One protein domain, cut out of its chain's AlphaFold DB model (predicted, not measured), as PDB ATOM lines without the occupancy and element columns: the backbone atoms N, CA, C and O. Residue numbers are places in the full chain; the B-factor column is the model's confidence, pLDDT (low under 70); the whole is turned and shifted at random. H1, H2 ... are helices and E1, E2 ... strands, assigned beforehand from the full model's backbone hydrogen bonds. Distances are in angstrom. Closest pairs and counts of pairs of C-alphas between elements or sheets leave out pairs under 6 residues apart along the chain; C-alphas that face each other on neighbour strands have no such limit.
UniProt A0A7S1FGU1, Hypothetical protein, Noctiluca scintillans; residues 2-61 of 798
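This is residues 2 to 61 of the 798 residues of the protein "Hypothetical protein" of Noctiluca scintillans (UniProt A0A7S1FGU1). A thin arm of helices H1 and H2 leads to two antiparallel strand pairs, E1-E4 and hairpin E2-E3; E3 runs on into E4 at 63 degrees. The 60 printed residues, mixed in class, hold H1, H2, E1, E2, E3, E4 in order. The whole is extended, 51 by 32 by 14 A, radius of gyration of the C-alphas 18.4 A.

Find C-alpha 2 at (122.431, 108.899, 157.195); H1 runs from there to residue 10. Next come H2, residues 16 to 21; E1, 27 to 32, 17.1 A long; E2, 38 to 40; E3, 51 to 54; and E4, 56 to 61, ending at (155.035, 110.087, 157.174).

E1 and E4 stand at 149 degrees, with N 29 and O 59 2.9 A apart. In hairpin E2 and E3, N 40 and O 51 are 2.8 A apart. H1 and H2 are apart, each with every O i to N i+4 pair within hydrogen-bond range.

The printed part has no cut; pLDDT is under 70 at residues 2 to 4 and 8.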
ATOM      1  N   SER A   2     123.639 109.685 157.570       68.06
ATOM      2  CA  SER A   2     122.431 108.899 157.195       68.06
ATOM      3  C   SER A   2     122.586 108.072 155.903       68.06
ATOM      4  O   SER A   2     122.448 106.854 155.937       68.06
ATOM      5  N   ALA A   3     123.013 108.698 154.801       68.69
ATOM      6  CA  ALA A   3     123.236 108.003 153.529       68.69
ATOM      7  C   ALA A   3     124.349 106.931 153.565       68.69
ATOM      8  O   ALA A   3     124.273 105.972 152.808       68.69
ATOM      9  N   MET A   4     125.351 107.054 154.450       68.00
ATOM     10  CA  MET A   4     126.353 105.992 154.646       68.00
ATOM     11  C   MET A   4     125.748 104.813 155.401       68.00
ATOM     12  O   MET A   4     125.869 103.696 154.931       68.00
ATOM     13  N   LYS A   5     125.006 105.060 156.490       72.88
ATOM     14  CA  LYS A   5     124.325 103.992 157.239       72.88
ATOM     15  C   LYS A   5     123.313 103.227 156.384       72.88
ATOM     16  O   LYS A   5     123.165 102.022 156.538       72.88
ATOM     17  N   GLU A   6     122.636 103.907 155.459       72.44
ATOM     18  CA  GLU A   6     121.728 103.248 154.515       72.44
ATOM     19  C   GLU A   6     122.476 102.492 153.401       72.44
ATOM     20  O   GLU A   6     122.001 101.449 152.959       72.44
ATOM     21  N   ALA A   7     123.663 102.952 152.985       70.50
ATOM     22  CA  ALA A   7     124.534 102.208 152.072       70.50
ATOM     23  C   ALA A   7     125.155 100.969 152.748       70.50
ATOM     24  O   ALA A   7     125.127  99.891 152.168       70.50
ATOM     25  N   GLU A   8     125.619 101.089 153.993       69.88
ATOM     26  CA  GLU A   8     126.094  99.988 154.847       69.88
ATOM     27  C   GLU A   8     124.990  98.943 155.098       69.88
ATOM     28  O   GLU A   8     125.275  97.753 155.172       69.88
ATOM     29  N   ARG A   9     123.722  99.373 155.187       71.69
ATOM     30  CA  ARG A   9     122.553  98.495 155.386       71.69
ATOM     31  C   ARG A   9     122.044  97.818 154.107       71.69
ATOM     32  O   ARG A   9     121.371  96.796 154.205       71.69
ATOM     33  N   ARG A  10     122.298  98.393 152.924       70.56
ATOM     34  CA  ARG A  10     121.822  97.871 151.621       70.56
ATOM     35  C   ARG A  10     122.909  97.225 150.760       70.56
ATOM     36  O   ARG A  10     122.573  96.505 149.824       70.56
ATOM     37  N   GLY A  11     124.180  97.520 151.014       72.38
ATOM     38  CA  GLY A  11     125.304  96.930 150.297       72.38
ATOM     39  C   GLY A  11     125.562  95.477 150.711       72.38
ATOM     40  O   GLY A  11     125.174  95.070 151.807       72.38
ATOM     41  N   PRO A  12     126.237  94.680 149.862       77.62
ATOM     42  CA  PRO A  12     126.776  93.395 150.290       77.62
ATOM     43  C   PRO A  12     127.827  93.605 151.399       77.62
ATOM     44  O   PRO A  12     128.505  94.638 151.409       77.62
ATOM     45  N   PRO A  13     128.001  92.644 152.324       79.94
ATOM     46  CA  PRO A  13     129.027  92.738 153.354       79.94
ATOM     47  C   PRO A  13     130.418  92.774 152.710       79.94
ATOM     48  O   PRO A  13     130.800  91.847 151.996       79.94
ATOM     49  N   LEU A  14     131.173  93.845 152.972       83.69
ATOM     50  CA  LEU A  14     132.541  94.003 152.474       83.69
ATOM     51  C   LEU A  14     133.434  92.863 152.975       83.69
ATOM     52  O   LEU A  14     133.429  92.548 154.168       83.69
ATOM     53  N   THR A  15     134.252  92.302 152.085       89.38
ATOM     54  CA  THR A  15     135.316  91.367 152.479       89.38
ATOM     55  C   THR A  15     136.387  92.077 153.321       89.38
ATOM     56  O   THR A  15     136.544  93.294 153.232       89.38
ATOM     57  N   GLU A  16     137.180  91.348 154.116       88.25
ATOM     58  CA  GLU A  16     138.232  91.967 154.952       88.25
ATOM     59  C   GLU A  16     139.266  92.763 154.130       88.25
ATOM     60  O   GLU A  16     139.747  93.809 154.568       88.25
ATOM     61  N   VAL A  17     139.550  92.327 152.896       90.06
ATOM     62  CA  VAL A  17     140.415  93.056 151.950       90.06
ATOM     63  C   VAL A  17     139.782  94.389 151.537       90.06
ATOM     64  O   VAL A  17     140.474  95.396 151.404       90.06
ATOM     65  N   GLU A  18     138.464  94.424 151.352       87.75
ATOM     66  CA  GLU A  18     137.739  95.640 150.987       87.75
ATOM     67  C   GLU A  18     137.533  96.580 152.172       87.75
ATOM     68  O   GLU A  18     137.588  97.790 151.974       87.75
ATOM     69  N   LYS A  19     137.385  96.045 153.392       86.38
ATOM     70  CA  LYS A  19     137.427  96.829 154.632       86.38
ATOM     71  C   LYS A  19     138.783  97.517 154.792       86.38
ATOM     72  O   LYS A  19     138.807  98.741 154.854       86.38
ATOM     73  N   LYS A  20     139.902  96.777 154.715       88.12
ATOM     74  CA  LYS A  20     141.256  97.367 154.793       88.12
ATOM     75  C   LYS A  20     141.553  98.338 153.636       88.12
ATOM     76  O   LYS A  20     142.307  99.288 153.808       88.12
ATOM     77  N   ARG A  21     140.923  98.169 152.463       86.69
ATOM     78  CA  ARG A  21     140.976  99.142 151.347       86.69
ATOM     79  C   ARG A  21     140.110 100.394 151.576       86.69
ATOM     80  O   ARG A  21     140.321 101.397 150.905       86.69
ATOM     81  N   ASN A  22     139.134 100.339 152.480       87.31
ATOM     82  CA  ASN A  22     138.246 101.449 152.842       87.31
ATOM     83  C   ASN A  22     138.765 102.256 154.056       87.31
ATOM     84  O   ASN A  22     138.094 103.173 154.528       87.31
ATOM     85  N   GLU A  23     139.952 101.921 154.564       87.56
ATOM     86  CA  GLU A  23     140.671 102.661 155.604       87.56
ATOM     87  C   GLU A  23     141.561 103.764 155.001       87.56
ATOM     88  O   GLU A  23     142.030 103.672 153.866       87.56
ATOM     89  N   PHE A  24     141.832 104.815 155.781       84.81
ATOM     90  CA  PHE A  24     142.768 105.874 155.399       84.81
ATOM     91  C   PHE A  24     144.198 105.511 155.831       84.81
ATOM     92  O   PHE A  24     144.553 105.670 157.000       84.81
ATOM     93  N   ASP A  25     145.029 105.056 154.889       80.62
ATOM     94  CA  ASP A  25     146.467 104.870 155.132       80.62
ATOM     95  C   ASP A  25     147.201 106.220 155.266       80.62
ATOM     96  O   ASP A  25     146.767 107.262 154.766       80.62
ATOM     97  N   LYS A  26     148.346 106.199 155.948       84.50
ATOM     98  CA  LYS A  26     149.235 107.355 156.094       84.50
ATOM     99  C   LYS A  26     150.048 107.559 154.816       84.50
ATOM    100  O   LYS A  26     150.348 106.618 154.082       84.50
ATOM    101  N   ALA A  27     150.486 108.796 154.584       88.50
ATOM    102  CA  ALA A  27     151.513 109.059 153.582       88.50
ATOM    103  C   ALA A  27     152.782 108.246 153.902       88.50
ATOM    104  O   ALA A  27     153.075 107.968 155.067       88.50
ATOM    105  N   ARG A  28     153.550 107.868 152.876       90.44
ATOM    106  CA  ARG A  28     154.773 107.068 153.030       90.44
ATOM    107  C   ARG A  28     155.964 107.783 152.402       90.44
ATOM    108  O   ARG A  28     155.879 108.228 151.260       90.44
ATOM    109  N   THR A  29     157.073 107.876 153.130       92.12
ATOM    110  CA  THR A  29     158.364 108.348 152.610       92.12
ATOM    111  C   THR A  29     159.268 107.165 152.288       92.12
ATOM    112  O   THR A  29     159.266 106.152 152.987       92.12
ATOM    113  N   TYR A  30     160.062 107.306 151.229       91.94
ATOM    114  CA  TYR A  30     161.038 106.307 150.808       91.94
ATOM    115  C   TYR A  30     162.445 106.870 150.998       91.94
ATOM    116  O   TYR A  30     162.732 107.974 150.537       91.94
ATOM    117  N   ARG A  31     163.318 106.130 151.688       91.44
ATOM    118  CA  ARG A  31     164.713 106.528 151.931       91.44
ATOM    119  C   ARG A  31     165.657 105.413 151.496       91.44
ATOM    120  O   ARG A  31     165.398 104.244 151.760       91.44
ATOM    121  N   PHE A  32     166.761 105.782 150.857       89.19
ATOM    122  CA  PHE A  32     167.865 104.868 150.581       89.19
ATOM    123  C   PHE A  32     168.685 104.607 151.856       89.19
ATOM    124  O   PHE A  32     169.006 105.541 152.599       89.19
ATOM    125  N   ASP A  33     169.012 103.346 152.123       87.38
ATOM    126  CA  ASP A  33     169.822 102.911 153.256       87.38
ATOM    127  C   ASP A  33     170.730 101.742 152.855       87.38
ATOM    128  O   ASP A  33     170.261 100.634 152.594       87.38
ATOM    129  N   LYS A  34     172.046 101.989 152.832       80.88
ATOM    130  CA  LYS A  34     173.059 100.996 152.441       80.88
ATOM    131  C   LYS A  34     173.109  99.781 153.371       80.88
ATOM    132  O   LYS A  34     173.600  98.736 152.961       80.88
ATOM    133  N   ASN A  35     172.623  99.916 154.606       83.94
ATOM    134  CA  ASN A  35     172.707  98.873 155.627       83.94
ATOM    135  C   ASN A  35     171.532  97.884 155.568       83.94
ATOM    136  O   ASN A  35     171.504  96.932 156.344       83.94
ATOM    137  N   GLN A  36     170.548  98.097 154.684       81.38
ATOM    138  CA  GLN A  36     169.416  97.188 154.508       81.38
ATOM    139  C   GLN A  36     169.443  96.516 153.140       81.38
ATOM    140  O   GLN A  36     169.695  97.150 152.123       81.38
ATOM    141  N   SER A  37     169.114  95.227 153.109       82.06
ATOM    142  CA  SER A  37     168.912  94.468 151.877       82.06
ATOM    143  C   SER A  37     167.667  93.608 152.050       82.06
ATOM    144  O   SER A  37     167.671  92.657 152.829       82.06
ATOM    145  N   ARG A  38     166.573  93.977 151.372       85.12
ATOM    146  CA  ARG A  38     165.310  93.223 151.395       85.12
ATOM    147  C   ARG A  38     164.962  92.689 150.009       85.12
ATOM    148  O   ARG A  38     165.080  93.408 149.017       85.12
ATOM    149  N   HIS A  39     164.470  91.456 149.960       87.81
ATOM    150  CA  HIS A  39     163.945  90.848 148.743       87.81
ATOM    151  C   HIS A  39     162.528  91.373 148.472       87.81
ATOM    152  O   HIS A  39     161.613  91.140 149.263       87.81
ATOM    153  N   VAL A  40     162.333  92.098 147.368       88.94
ATOM    154  CA  VAL A  40     161.034  92.659 146.963       88.94
ATOM    155  C   VAL A  40     160.503  91.879 145.768       88.94
ATOM    156  O   VAL A  40     161.086  91.913 144.684       88.94
ATOM    157  N   LEU A  41     159.383  91.185 145.970       90.94
ATOM    158  CA  LEU A  41     158.704  90.438 144.913       90.94
ATOM    159  C   LEU A  41     158.128  91.380 143.850       90.94
ATOM    160  O   LEU A  41     157.533  92.410 144.169       90.94
ATOM    161  N   SER A  42     158.282  90.997 142.584       90.88
ATOM    162  CA  SER A  42     157.636  91.669 141.457       90.88
ATOM    163  C   SER A  42     156.114  91.520 141.519       90.88
ATOM    164  O   SER A  42     155.596  90.433 141.777       90.88
ATOM    165  N   THR A  43     155.387  92.597 141.214       90.38
ATOM    166  CA  THR A  43     153.927  92.567 141.023       90.38
ATOM    167  C   THR A  43     153.517  91.990 139.664       90.38
ATOM    168  O   THR A  43     152.340  91.710 139.448       90.38
ATOM    169  N   MET A  44     154.471  91.806 138.745       88.75
ATOM    170  CA  MET A  44     154.271  91.239 137.408       88.75
ATOM    171  C   MET A  44     155.384  90.218 137.105       88.75
ATOM    172  O   MET A  44     156.194  90.458 136.209       88.75
ATOM    173  N   PRO A  45     155.471  89.091 137.843       85.69
ATOM    174  CA  PRO A  45     156.610  88.164 137.771       85.69
ATOM    175  C   PRO A  45     156.844  87.577 136.371       85.69
ATOM    176  O   PRO A  45     157.982  87.319 136.000       85.69
ATOM    177  N   ASN A  46     155.789  87.446 135.559       85.06
ATOM    178  CA  ASN A  46     155.859  86.937 134.182       85.06
ATOM    179  C   ASN A  46     156.474  87.936 133.176       85.06
ATOM    180  O   ASN A  46     156.619  87.597 132.006       85.06
ATOM    181  N   ARG A  47     156.766  89.177 133.594       84.50
ATOM    182  CA  ARG A  47     157.369  90.233 132.756       84.50
ATOM    183  C   ARG A  47     158.583  90.887 133.408       84.50
ATOM    184  O   ARG A  47     159.535  91.238 132.728       84.50
ATOM    185  N   LEU A  48     158.546  91.078 134.725       87.12
ATOM    186  CA  LEU A  48     159.537  91.833 135.482       87.12
ATOM    187  C   LEU A  48     160.106  90.999 136.621       87.12
ATOM    188  O   LEU A  48     159.359  90.427 137.418       87.12
ATOM    189  N   LYS A  49     161.433  91.006 136.737       85.38
ATOM    190  CA  LYS A  49     162.179  90.327 137.799       85.38
ATOM    191  C   LYS A  49     161.914  90.972 139.166       85.38
ATOM    192  O   LYS A  49     161.759  92.187 139.279       85.38
ATOM    193  N   SER A  50     161.889  90.148 140.211       87.38
ATOM    194  CA  SER A  50     161.933  90.605 141.608       87.38
ATOM    195  C   SER A  50     163.268  91.303 141.904       87.38
ATOM    196  O   SER A  50     164.281  90.985 141.284       87.38
ATOM    197  N   VAL A  51     163.292  92.229 142.866       85.75
ATOM    198  CA  VAL A  51     164.517  92.933 143.283       85.75
ATOM    199  C   VAL A  51     165.106  92.211 144.501       85.75
ATOM    200  O   VAL A  51     164.541  92.337 145.590       85.75
ATOM    201  N   PRO A  52     166.222  91.464 144.377       79.25
ATOM    202  CA  PRO A  52     166.719  90.632 145.473       79.25
ATOM    203  C   PRO A  52     167.341  91.440 146.618       79.25
ATOM    204  O   PRO A  52     167.260  91.032 147.776       79.25
ATOM    205  N   HIS A  53     167.935  92.595 146.304       81.00
ATOM    206  CA  HIS A  53     168.689  93.427 147.242       81.00
ATOM    207  C   HIS A  53     168.205  94.880 147.198       81.00
ATOM    208  O   HIS A  53     168.902  95.789 146.751       81.00
ATOM    209  N   CYS A  54     166.964  95.115 147.626       83.88
ATOM    210  CA  CYS A  54     166.416  96.464 147.714       83.88
ATOM    211  C   CYS A  54     166.991  97.199 148.939       83.88
ATOM    212  O   CYS A  54     166.683  96.847 150.077       83.88
ATOM    213  N   GLN A  55     167.767  98.256 148.686       86.19
ATOM    214  CA  GLN A  55     168.341  99.171 149.687       86.19
ATOM    215  C   GLN A  55     167.429 100.383 149.981       86.19
ATOM    216  O   GLN A  55     167.892 101.449 150.378       86.19
ATOM    217  N   VAL A  56     166.118 100.272 149.736       90.06
ATOM    218  CA  VAL A  56     165.147 101.354 149.974       90.06
ATOM    219  C   VAL A  56     164.185 100.944 151.076       90.06
ATOM    220  O   VAL A  56     163.479  99.945 150.928       90.06
ATOM    221  N   ILE A  57     164.105 101.741 152.139       90.00
ATOM    222  CA  ILE A  57     163.124 101.595 153.219       90.00
ATOM    223  C   ILE A  57     161.881 102.442 152.939       90.00
ATOM    224  O   ILE A  57     161.975 103.502 152.320       90.00
ATOM    225  N   ALA A  58     160.725 101.982 153.415       89.06
ATOM    226  CA  ALA A  58     159.472 102.733 153.401       89.06
ATOM    227  C   ALA A  58     159.068 103.050 154.846       89.06
ATOM    228  O   ALA A  58     159.010 102.146 155.678       89.06
ATOM    229  N   LEU A  59     158.800 104.319 155.144       89.69
ATOM    230  CA  LEU A  59     158.441 104.812 156.474       89.69
ATOM    231  C   LEU A  59     157.084 105.519 156.423       89.69
ATOM    232  O   LEU A  59     156.742 106.138 155.418       89.69
ATOM    233  N   SER A  60     156.314 105.454 157.511       89.50
ATOM    234  CA  SER A  60     155.113 106.287 157.658       89.50
ATOM    235  C   SER A  60     155.507 107.752 157.834       89.50
ATOM    236  O   SER A  60     156.350 108.071 158.670       89.50
ATOM    237  N   PHE A  61     154.860 108.644 157.090       88.38
ATOM    238  CA  PHE A  61     155.035 110.087 157.174       88.38
ATOM    239  C   PHE A  61     153.770 110.753 157.719       88.38
ATOM    240  O   PHE A  61     152.678 110.619 157.166       88.38
TER     241      PHE A  61